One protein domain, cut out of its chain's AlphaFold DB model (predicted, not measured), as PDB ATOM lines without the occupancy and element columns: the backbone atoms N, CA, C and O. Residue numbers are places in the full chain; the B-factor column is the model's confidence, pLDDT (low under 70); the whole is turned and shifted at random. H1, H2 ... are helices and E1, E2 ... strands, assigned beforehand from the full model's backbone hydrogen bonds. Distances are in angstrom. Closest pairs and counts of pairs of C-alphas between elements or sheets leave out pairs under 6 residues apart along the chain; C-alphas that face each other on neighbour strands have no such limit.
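This is residues 181 to 268 of the 764 residues of an uncharacterized protein of Legionella massiliensis (UniProt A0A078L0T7). A small sheet, E1 E2 E3, is sandwiched in three layers between H1, along its strands on one face, and the longer H3, crossing them on the other; short H2 packs on H3. The 88 printed residues hold H1 E1 E2 E3 H2 H3, class mixed; the sheet is a meander, each strand antiparallel to the one before. The whole is compact, radius of gyration of the C-alphas 12.9 A, spanning 34 by 28 by 26 A.

E1 is residues 196 to 201, 16.5 A; E2 211 to 215; E3 221 to 224. H1, residues 182 to 191, 15.1 A, begins at C-alpha (99.583, 111.393, 193.545). H2 is 228 to 235; H3, 248 to 266, 26.9 A, ends at C-alpha (118.949, 113.949, 177.531).

Hairpin E1 and E2 has N 199 and O 213 within hydrogen-bond range, 2.8 A; hairpin E2 and E3 has N 214 and O 222, 2.8 A. H1's height over the sheet is 8.5 A; H3's, on the opposite face, 9.5 A. H2 touches H3's residues 249 to 257, closest C-alphas Leu 230 and Glu 256, 5.9 A. O i to N i+4 pairs are all within range in H2 and H3, 4 of 6 in H1.

The printed part has no cut; link H2 to H3 is long. Residues 204 to 208 have pLDDT under 70.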
ATOM      1  N   ASN A 181     101.386 110.910 197.909       92.56
ATOM      2  CA  ASN A 181     100.058 111.028 197.326       92.56
ATOM      3  C   ASN A 181     100.132 111.681 195.940       92.56
ATOM      4  O   ASN A 181     100.607 112.807 195.781       92.56
ATOM      5  N   ASP A 182      99.619 110.968 194.943       93.69
ATOM      6  CA  ASP A 182      99.583 111.393 193.545       93.69
ATOM      7  C   ASP A 182      98.794 112.696 193.327       93.69
ATOM      8  O   ASP A 182      99.218 113.571 192.573       93.69
ATOM      9  N   VAL A 183      97.666 112.853 194.029       94.31
ATOM     10  CA  VAL A 183      96.769 114.011 193.893       94.31
ATOM     11  C   VAL A 183      97.423 115.272 194.455       94.31
ATOM     12  O   VAL A 183      97.330 116.341 193.852       94.31
ATOM     13  N   GLU A 184      98.124 115.148 195.582       95.50
ATOM     14  CA  GLU A 184      98.868 116.258 196.185       95.50
ATOM     15  C   GLU A 184     100.027 116.695 195.286       95.50
ATOM     16  O   GLU A 184     100.196 117.891 195.049       95.50
ATOM     17  N   ALA A 185     100.764 115.739 194.709       95.69
ATOM     18  CA  ALA A 185     101.828 116.025 193.749       95.69
ATOM     19  C   ALA A 185     101.302 116.792 192.522       95.69
ATOM     20  O   ALA A 185     101.866 117.819 192.129       95.69
ATOM     21  N   ALA A 186     100.188 116.330 191.947       94.25
ATOM     22  CA  ALA A 186      99.548 116.962 190.796       94.25
ATOM     23  C   ALA A 186      99.006 118.370 191.107       94.25
ATOM     24  O   ALA A 186      99.061 119.253 190.252       94.25
ATOM     25  N   GLY A 187      98.502 118.608 192.322       94.69
ATOM     26  CA  GLY A 187      98.072 119.940 192.759       94.69
ATOM     27  C   GLY A 187      99.247 120.887 193.029       94.69
ATOM     28  O   GLY A 187      99.198 122.070 192.684       94.69
ATOM     29  N   PHE A 188     100.338 120.373 193.601       95.94
ATOM     30  CA  PHE A 188     101.496 121.181 193.981       95.94
ATOM     31  C   PHE A 188     102.235 121.763 192.769       95.94
ATOM     32  O   PHE A 188     102.608 122.935 192.779       95.94
ATOM     33  N   VAL A 189     102.397 120.990 191.689       94.56
ATOM     34  CA  VAL A 189     103.115 121.459 190.488       94.56
ATOM     35  C   VAL A 189     102.428 122.647 189.802       94.56
ATOM     36  O   VAL A 189     103.099 123.486 189.206       94.56
ATOM     37  N   GLN A 190     101.101 122.773 189.929       90.00
ATOM     38  CA  GLN A 190     100.349 123.902 189.370       90.00
ATOM     39  C   GLN A 190     100.637 125.217 190.104       90.00
ATOM     40  O   GLN A 190     100.627 126.280 189.489       90.00
ATOM     41  N   SER A 191     100.898 125.144 191.413       92.38
ATOM     42  CA  SER A 191     101.217 126.313 192.242       92.38
ATOM     43  C   SER A 191     102.713 126.642 192.267       92.38
ATOM     44  O   SER A 191     103.068 127.794 192.502       92.38
ATOM     45  N   HIS A 192     103.581 125.666 191.978       93.06
ATOM     46  CA  HIS A 192     105.041 125.799 192.058       93.06
ATOM     47  C   HIS A 192     105.739 125.260 190.792       93.06
ATOM     48  O   HIS A 192     106.433 124.239 190.849       93.06
ATOM     49  N   PRO A 193     105.581 125.924 189.630       86.06
ATOM     50  CA  PRO A 193     106.130 125.456 188.351       86.06
ATOM     51  C   PRO A 193     107.667 125.511 188.272       86.06
ATOM     52  O   PRO A 193     108.259 125.013 187.312       86.06
ATOM     53  N   ASP A 194     108.325 126.146 189.243       86.75
ATOM     54  CA  ASP A 194     109.778 126.219 189.399       86.75
ATOM     55  C   ASP A 194     110.376 124.999 190.123       86.75
ATOM     56  O   ASP A 194     111.589 124.781 190.060       86.75
ATOM     57  N   LYS A 195     109.545 124.186 190.787       92.75
ATOM     58  CA  LYS A 195     109.972 123.000 191.540       92.75
ATOM     59  C   LYS A 195     109.849 121.729 190.703       92.75
ATOM     60  O   LYS A 195     108.938 121.571 189.896       92.75
ATOM     61  N   GLN A 196     110.752 120.776 190.932       94.31
ATOM     62  CA  GLN A 196     110.606 119.422 190.399       94.31
ATOM     63  C   GLN A 196     109.774 118.588 191.366       94.31
ATOM     64  O   GLN A 196     110.183 118.351 192.505       94.31
ATOM     65  N   VAL A 197     108.614 118.136 190.905       96.81
ATOM     66  CA  VAL A 197     107.642 117.437 191.741       96.81
ATOM     67  C   VAL A 197     107.600 115.968 191.363       96.81
ATOM     68  O   VAL A 197     107.423 115.612 190.197       96.81
ATOM     69  N   PHE A 198     107.751 115.106 192.361       97.31
ATOM     70  CA  PHE A 198     107.694 113.666 192.184       97.31
ATOM     71  C   PHE A 198     106.683 113.049 193.132       97.31
ATOM     72  O   PHE A 198     106.569 113.441 194.290       97.31
ATOM     73  N   HIS A 199     106.015 112.018 192.642       95.94
ATOM     74  CA  HIS A 199     105.234 111.093 193.435       95.94
ATOM     75  C   HIS A 199     105.968 109.748 193.459       95.94
ATOM     76  O   HIS A 199     106.336 109.212 192.410       95.94
ATOM     77  N   LEU A 200     106.229 109.230 194.656       94.19
ATOM     78  CA  LEU A 200     106.928 107.967 194.861       94.19
ATOM     79  C   LEU A 200     106.075 107.062 195.751       94.19
ATOM     80  O   LEU A 200     105.973 107.287 196.954       94.19
ATOM     81  N   ALA A 201     105.499 106.021 195.153       90.38
ATOM     82  CA  ALA A 201     104.624 105.081 195.843       90.38
ATOM     83  C   ALA A 201     105.200 103.664 195.837       90.38
ATOM     84  O   ALA A 201     105.632 103.137 194.807       90.38
ATOM     85  N   ALA A 202     105.149 103.018 196.998       83.50
ATOM     86  CA  ALA A 202     105.279 101.576 197.108       83.50
ATOM     87  C   ALA A 202     103.884 100.964 196.903       83.50
ATOM     88  O   ALA A 202     102.968 101.291 197.662       83.50
ATOM     89  N   PRO A 203     103.664 100.100 195.900       70.69
ATOM     90  CA  PRO A 203     102.330  99.566 195.680       70.69
ATOM     91  C   PRO A 203     101.949  98.651 196.846       70.69
ATOM     92  O   PRO A 203     102.746  97.816 197.275       70.69
ATOM     93  N   SER A 204     100.731  98.808 197.362       62.66
ATOM     94  CA  SER A 204     100.219  98.057 198.509       62.66
ATOM     95  C   SER A 204     100.079  96.568 198.163       62.66
ATOM     96  O   SER A 204      99.067  96.121 197.636       62.66
ATOM     97  N   GLY A 205     101.133  95.792 198.407       58.84
ATOM     98  CA  GLY A 205     101.169  94.355 198.150       58.84
ATOM     99  C   GLY A 205     102.576  93.801 198.346       58.84
ATOM    100  O   GLY A 205     103.562  94.451 198.014       58.84
ATOM    101  N   SER A 206     102.684  92.588 198.879       53.12
ATOM    102  CA  SER A 206     103.924  91.982 199.393       53.12
ATOM    103  C   SER A 206     105.045  91.732 198.367       53.12
ATOM    104  O   SER A 206     106.050  91.119 198.722       53.12
ATOM    105  N   ARG A 207     104.918  92.183 197.106       53.81
ATOM    106  CA  ARG A 207     105.920  91.981 196.035       53.81
ATOM    107  C   ARG A 207     106.000  93.087 194.976       53.81
ATOM    108  O   ARG A 207     106.573  92.860 193.910       53.81
ATOM    109  N   SER A 208     105.427  94.262 195.207       59.44
ATOM    110  CA  SER A 208     105.343  95.264 194.143       59.44
ATOM    111  C   SER A 208     106.515  96.244 194.186       59.44
ATOM    112  O   SER A 208     106.823  96.822 195.224       59.44
ATOM    113  N   LYS A 209     107.184  96.424 193.042       83.56
ATOM    114  CA  LYS A 209     108.292  97.375 192.882       83.56
ATOM    115  C   LYS A 209     107.788  98.810 193.046       83.56
ATOM    116  O   LYS A 209     106.700  99.123 192.566       83.56
ATOM    117  N   TRP A 210     108.590  99.662 193.682       89.88
ATOM    118  CA  TRP A 210     108.342 101.102 193.779       89.88
ATOM    119  C   TRP A 210     108.001 101.710 192.409       89.88
ATOM    120  O   TRP A 210     108.557 101.307 191.383       89.88
ATOM    121  N   GLN A 211     107.098 102.685 192.400       92.25
ATOM    122  CA  GLN A 211     106.718 103.453 191.218       92.25
ATOM    123  C   GLN A 211     107.081 104.918 191.430       92.25
ATOM    124  O   GLN A 211     106.728 105.502 192.452       92.25
ATOM    125  N   LEU A 212     107.796 105.494 190.463       95.62
ATOM    126  CA  LEU A 212     108.204 106.892 190.474       95.62
ATOM    127  C   LEU A 212     107.516 107.625 189.325       95.62
ATOM    128  O   LEU A 212     107.745 107.308 188.158       95.62
ATOM    129  N   THR A 213     106.730 108.638 189.658       96.44
ATOM    130  CA  THR A 213     106.070 109.522 188.700       96.44
ATOM    131  C   THR A 213     106.644 110.924 188.850       96.44
ATOM    132  O   THR A 213     106.673 111.476 189.944       96.44
ATOM    133  N   TRP A 214     107.110 111.505 187.750       97.06
ATOM    134  CA  TRP A 214     107.521 112.902 187.673       97.06
ATOM    135  C   TRP A 214     106.392 113.740 187.079       97.06
ATOM    136  O   TRP A 214     105.904 113.443 185.989       97.06
ATOM    137  N   TYR A 215     105.996 114.791 187.786       95.88
ATOM    138  CA  TYR A 215     105.070 115.793 187.284       95.88
ATOM    139  C   TYR A 215     105.867 116.912 186.631       95.88
ATOM    140  O   TYR A 215     106.649 117.606 187.287       95.88
ATOM    141  N   ASP A 216     105.703 117.057 185.320       92.31
ATOM    142  CA  ASP A 216     106.360 118.136 184.601       92.31
ATOM    143  C   ASP A 216     105.677 119.488 184.847       92.31
ATOM    144  O   ASP A 216     104.584 119.583 185.401       92.31
ATOM    145  N   LEU A 217     106.320 120.557 184.384       88.38
ATOM    146  CA  LEU A 217     105.826 121.931 184.499       88.38
ATOM    147  C   LEU A 217     104.498 122.203 183.764       88.38
ATOM    148  O   LEU A 217     103.945 123.290 183.904       88.38
ATOM    149  N   THR A 218     103.996 121.262 182.956       85.31
ATOM    150  CA  THR A 218     102.652 121.330 182.354       85.31
ATOM    151  C   THR A 218     101.594 120.620 183.204       85.31
ATOM    152  O   THR A 218     100.419 120.615 182.847       85.31
ATOM    153  N   GLY A 219     101.999 120.026 184.330       89.06
ATOM    154  CA  GLY A 219     101.154 119.216 185.200       89.06
ATOM    155  C   GLY A 219     100.957 117.785 184.703       89.06
ATOM    156  O   GLY A 219     100.155 117.047 185.273       89.06
ATOM    157  N   LYS A 220     101.661 117.366 183.645       91.06
ATOM    158  CA  LYS A 220     101.498 116.028 183.082       91.06
ATOM    159  C   LYS A 220     102.373 115.022 183.828       91.06
ATOM    160  O   LYS A 220     103.552 115.251 184.096       91.06
ATOM    161  N   ALA A 221     101.773 113.879 184.146       93.75
ATOM    162  CA  ALA A 221     102.448 112.767 184.796       93.75
ATOM    163  C   ALA A 221     103.336 111.994 183.804       93.75
ATOM    164  O   ALA A 221     102.876 111.531 182.756       93.75
ATOM    165  N   ASN A 222     104.603 111.810 184.166       93.12
ATOM    166  CA  ASN A 222     105.599 111.046 183.423       93.12
ATOM    167  C   ASN A 222     106.130 109.911 184.302       93.12
ATOM    168  O   ASN A 222     106.837 110.147 185.281       93.12
ATOM    169  N   LEU A 223     105.813 108.666 183.946       93.44
ATOM    170  CA  LEU A 223     106.317 107.500 184.670       93.44
ATOM    171  C   LEU A 223     107.819 107.322 184.407       93.44
ATOM    172  O   LEU A 223     108.239 107.124 183.264       93.44
ATOM    173  N   LEU A 224     108.618 107.353 185.472       93.38
ATOM    174  CA  LEU A 224     110.059 107.139 185.428       93.38
ATOM    175  C   LEU A 224     110.396 105.692 185.787       93.38
ATOM    176  O   LEU A 224     109.901 105.126 186.762       93.38
ATOM    177  N   VAL A 225     111.291 105.085 185.007       92.56
ATOM    178  CA  VAL A 225     111.803 103.745 185.308       92.56
ATOM    179  C   VAL A 225     112.865 103.861 186.395       92.56
ATOM    180  O   VAL A 225     113.933 104.425 186.157       92.56
ATOM    181  N   ILE A 226     112.585 103.293 187.566       91.06
ATOM    182  CA  ILE A 226     113.551 103.175 188.660       91.06
ATOM    183  C   ILE A 226     114.668 102.217 188.230       91.06
ATOM    184  O   ILE A 226     114.400 101.122 187.736       91.06
ATOM    185  N   LYS A 227     115.924 102.643 188.383       89.00
ATOM    186  CA  LYS A 227     117.115 101.873 188.001       89.00
ATOM    187  C   LYS A 227     118.233 102.045 189.028       89.00
ATOM    188  O   LYS A 227     118.333 103.090 189.674       89.00
ATOM    189  N   SER A 228     119.147 101.075 189.058       85.88
ATOM    190  CA  SER A 228     120.500 101.216 189.614       85.88
ATOM    191  C   SER A 228     120.525 101.672 191.083       85.88
ATOM    192  O   SER A 228     120.080 100.942 191.964       85.88
ATOM    193  N   GLU A 229     121.078 102.856 191.362       89.81
ATOM    194  CA  GLU A 229     121.277 103.386 192.712       89.81
ATOM    195  C   GLU A 229     119.971 103.763 193.411       89.81
ATOM    196  O   GLU A 229     119.873 103.586 194.627       89.81
ATOM    197  N   LEU A 230     118.958 104.233 192.673       92.38
ATOM    198  CA  LEU A 230     117.655 104.522 193.269       92.38
ATOM    199  C   LEU A 230     116.980 103.231 193.737       92.38
ATOM    200  O   LEU A 230     116.489 103.190 194.856       92.38
ATOM    201  N   GLU A 231     117.031 102.166 192.932       91.38
ATOM    202  CA  GLU A 231     116.485 100.848 193.300       91.38
ATOM    203  C   GLU A 231     117.133 100.338 194.596       91.38
ATOM    204  O   GLU A 231     116.428 100.105 195.572       91.38
ATOM    205  N   ARG A 232     118.472 100.325 194.674       91.00
ATOM    206  CA  ARG A 232     119.213  99.937 195.894       91.00
ATOM    207  C   ARG A 232     118.866 100.799 197.107       91.00
ATOM    208  O   ARG A 232     118.767 100.307 198.228       91.00
ATOM    209  N   THR A 233     118.721 102.107 196.896       91.12
ATOM    210  CA  THR A 233     118.404 103.055 197.972       91.12
ATOM    211  C   THR A 233     116.992 102.806 198.503       91.12
ATOM    212  O   THR A 233     116.795 102.801 199.717       91.12
ATOM    213  N   LEU A 234     116.035 102.523 197.621       90.25
ATOM    214  CA  LEU A 234     114.659 102.205 197.993       90.25
ATOM    215  C   LEU A 234     114.514 100.801 198.600       90.25
ATOM    216  O   LEU A 234     113.718 100.625 199.513       90.25
ATOM    217  N   GLU A 235     115.304  99.818 198.165       88.38
ATOM    218  CA  GLU A 235     115.364  98.477 198.775       88.38
ATOM    219  C   GLU A 235     115.912  98.506 200.206       88.38
ATOM    220  O   GLU A 235     115.530  97.689 201.042       88.38
ATOM    221  N   SER A 236     116.785  99.470 200.516       87.56
ATOM    222  CA  SER A 236     117.303  99.660 201.875       87.56
ATOM    223  C   SER A 236     116.270 100.239 202.854       87.56
ATOM    224  O   SER A 236     116.500 100.240 204.068       87.56
ATOM    225  N   LEU A 237     115.124 100.723 202.355       86.00
ATOM    226  CA  LEU A 237     114.044 101.231 203.193       86.00
ATOM    227  C   LEU A 237     113.336 100.070 203.890       86.00
ATOM    228  O   LEU A 237     112.669  99.249 203.268       86.00
ATOM    229  N   LYS A 238     113.431 100.039 205.222       76.81
ATOM    230  CA  LYS A 238     112.729  99.051 206.059       76.81
ATOM    231  C   LYS A 238     111.204  99.220 206.039       76.81
ATOM    232  O   LYS A 238     110.486  98.305 206.427       76.81
ATOM    233  N   SER A 239     110.713 100.386 205.623       77.81
ATOM    234  CA  SER A 239     109.294 100.731 205.545       77.81
ATOM    235  C   SER A 239     108.927 101.226 204.152       77.81
ATOM    236  O   SER A 239     109.692 101.958 203.534       77.81
ATOM    237  N   ALA A 240     107.707 100.922 203.710       80.31
ATOM    238  CA  ALA A 240     107.105 101.420 202.470       80.31
ATOM    239  C   ALA A 240     106.679 102.907 202.540       80.31
ATOM    240  O   ALA A 240     105.705 103.304 201.913       80.31
ATOM    241  N   LYS A 241     107.380 103.707 203.347       84.44
ATOM    242  CA  LYS A 241     107.133 105.135 203.572       84.44
ATOM    243  C   LYS A 241     108.379 105.929 203.218       84.44
ATOM    244  O   LYS A 241     109.496 105.420 203.363       84.44
ATOM    245  N   LEU A 242     108.187 107.166 202.784       85.75
ATOM    246  CA  LEU A 242     109.272 108.095 202.525       85.75
ATOM    247  C   LEU A 242     110.061 108.370 203.814       85.75
ATOM    248  O   LEU A 242     109.483 108.468 204.901       85.75
ATOM    249  N   PRO A 243     111.396 108.501 203.720       87.19
ATOM    250  CA  PRO A 243     112.209 108.931 204.848       87.19
ATOM    251  C   PRO A 243     111.803 110.322 205.336       87.19
ATOM    252  O   PRO A 243     111.302 111.136 204.559       87.19
ATOM    253  N   GLN A 244     112.122 110.612 206.600       87.62
ATOM    254  CA  GLN A 244     111.936 111.935 207.193       87.62
ATOM    255  C   GLN A 244     112.526 113.033 206.300       87.62
ATOM    256  O   GLN A 244     113.603 112.859 205.707       87.62
ATOM    257  N   GLU A 245     111.818 114.161 206.238       84.81
ATOM    258  CA  GLU A 245     112.252 115.324 205.483       84.81
ATOM    259  C   GLU A 245     113.657 115.770 205.905       84.81
ATOM    260  O   GLU A 245     114.001 115.739 207.087       84.81
ATOM    261  N   ASN A 246     114.496 116.119 204.928       82.44
ATOM    262  CA  ASN A 246     115.897 116.524 205.111       82.44
ATOM    263  C   ASN A 246     116.844 115.434 205.648       82.44
ATOM    264  O   ASN A 246     118.017 115.704 205.916       82.44
ATOM    265  N   SER A 247     116.398 114.180 205.752       90.25
ATOM    266  CA  SER A 247     117.306 113.072 206.059       90.25
ATOM    267  C   SER A 247     118.300 112.819 204.915       90.25
ATOM    268  O   SER A 247     117.991 113.002 203.734       90.25
ATOM    269  N   LYS A 248     119.492 112.298 205.248       89.38
ATOM    270  CA  LYS A 248     120.521 111.891 204.265       89.38
ATOM    271  C   LYS A 248     119.956 110.954 203.189       89.38
ATOM    272  O   LYS A 248     120.359 111.014 202.029       89.38
ATOM    273  N   LEU A 249     119.020 110.090 203.581       90.56
ATOM    274  CA  LEU A 249     118.391 109.135 202.683       90.56
ATOM    275  C   LEU A 249     117.406 109.815 201.730       90.56
ATOM    276  O   LEU A 249     117.458 109.555 200.532       90.56
ATOM    277  N   GLN A 250     116.573 110.734 202.230       91.25
ATOM    278  CA  GLN A 250     115.679 111.515 201.377       91.25
ATOM    279  C   GLN A 250     116.471 112.378 200.389       91.25
ATOM    280  O   GLN A 250     116.133 112.419 199.211       91.25
ATOM    281  N   PHE A 251     117.566 112.998 200.836       91.69
ATOM    282  CA  PHE A 251     118.471 113.742 199.963       91.69
ATOM    283  C   PHE A 251     119.014 112.867 198.821       91.69
ATOM    284  O   PHE A 251     118.944 113.263 197.659       91.69
ATOM    285  N   LYS A 252     119.478 111.643 199.126       93.00
ATOM    286  CA  LYS A 252     119.941 110.692 198.102       93.00
ATOM    287  C   LYS A 252     118.827 110.346 197.105       93.00
ATOM    288  O   LYS A 252     119.077 110.341 195.904       93.00
ATOM    289  N   ILE A 253     117.604 110.106 197.588       94.62
ATOM    290  CA  ILE A 253     116.440 109.825 196.732       94.62
ATOM    291  C   ILE A 253     116.146 111.019 195.814       94.62
ATOM    292  O   ILE A 253     116.056 110.830 194.606       94.62
ATOM    293  N   LYS A 254     116.069 112.245 196.354       95.69
ATOM    294  CA  LYS A 254     115.820 113.469 195.572       95.69
ATOM    295  C   LYS A 254     116.847 113.640 194.448       95.69
ATOM    296  O   LYS A 254     116.463 113.851 193.300       95.69
ATOM    297  N   MET A 255     118.136 113.492 194.756       94.44
ATOM    298  CA  MET A 255     119.204 113.625 193.758       94.44
ATOM    299  C   MET A 255     119.112 112.563 192.655       94.44
ATOM    300  O   MET A 255     119.266 112.884 191.478       94.44
ATOM    301  N   GLU A 256     118.804 111.312 193.006       95.00
ATOM    302  CA  GLU A 256     118.590 110.257 192.013       95.00
ATOM    303  C   GLU A 256     117.334 110.495 191.158       95.00
ATOM    304  O   GLU A 256     117.357 110.229 189.955       95.00
ATOM    305  N   CYS A 257     116.255 111.043 191.728       95.06
ATOM    306  CA  CYS A 257     115.066 111.444 190.972       95.06
ATOM    307  C   CYS A 257     115.399 112.521 189.927       95.06
ATOM    308  O   CYS A 257     115.055 112.353 188.754       95.06
ATOM    309  N   ALA A 258     116.130 113.576 190.307       93.88
ATOM    310  CA  ALA A 258     116.586 114.596 189.358       93.88
ATOM    311  C   ALA A 258     117.482 114.008 188.260       93.88
ATOM    312  O   ALA A 258     117.304 114.328 187.083       93.88
ATOM    313  N   ARG A 259     118.389 113.088 188.613       94.44
ATOM    314  CA  ARG A 259     119.243 112.393 187.640       94.44
ATOM    315  C   ARG A 259     118.427 111.596 186.616       94.44
ATOM    316  O   ARG A 259     118.775 111.577 185.438       94.44
ATOM    317  N   LEU A 260     117.341 110.942 187.033       94.56
ATOM    318  CA  LEU A 260     116.455 110.211 186.117       94.56
ATOM    319  C   LEU A 260     115.698 111.147 185.167       94.56
ATOM    320  O   LEU A 260     115.543 110.818 183.988       94.56
ATOM    321  N   VAL A 261     115.266 112.318 185.646       93.62
ATOM    322  CA  VAL A 261     114.670 113.357 184.787       93.62
ATOM    323  C   VAL A 261     115.690 113.863 183.776       93.62
ATOM    324  O   VAL A 261     115.381 113.948 182.589       93.62
ATOM    325  N   GLU A 262     116.924 114.127 184.204       93.00
ATOM    326  CA  GLU A 262     118.007 114.525 183.307       93.00
ATOM    327  C   GLU A 262     118.297 113.446 182.251       93.00
ATOM    328  O   GLU A 262     118.358 113.761 181.062       93.00
ATOM    329  N   GLU A 263     118.380 112.166 182.637       92.44
ATOM    330  CA  GLU A 263     118.527 111.042 181.698       92.44
ATOM    331  C   GLU A 263     117.373 111.021 180.686       92.44
ATOM    332  O   GLU A 263     117.596 110.847 179.484       92.44
ATOM    333  N   GLN A 264     116.134 111.229 181.131       90.44
ATOM    334  CA  GLN A 264     114.977 111.280 180.243       90.44
ATOM    335  C   GLN A 264     115.030 112.478 179.283       90.44
ATOM    336  O   GLN A 264     114.815 112.310 178.078       90.44
ATOM    337  N   LEU A 265     115.355 113.672 179.780       92.12
ATOM    338  CA  LEU A 265     115.479 114.889 178.974       92.12
ATOM    339  C   LEU A 265     116.679 114.823 178.019       92.12
ATOM    340  O   LEU A 265     116.605 115.355 176.912       92.12
ATOM    341  N   SER A 266     117.758 114.125 178.378       91.25
ATOM    342  CA  SER A 266     118.949 113.949 177.531       91.25
ATOM    343  C   SER A 266     118.629 113.292 176.184       91.25
ATOM    344  O   SER A 266     119.263 113.603 175.180       91.25
ATOM    345  N   ARG A 267     117.572 112.466 176.128       89.50
ATOM    346  CA  ARG A 267     117.082 111.828 174.894       89.50
ATOM    347  C   ARG A 267     116.453 112.815 173.915       89.50
ATOM    348  O   ARG A 267     116.276 112.487 172.747       89.50
ATOM    349  N   THR A 268     116.077 113.998 174.392       92.00
ATOM    350  CA  THR A 268     115.561 115.080 173.555       92.00
ATOM    351  C   THR A 268     116.750 115.909 173.089       92.00
ATOM    352  O   THR A 268     117.303 116.708 173.849       92.00
TER     353      THR A 268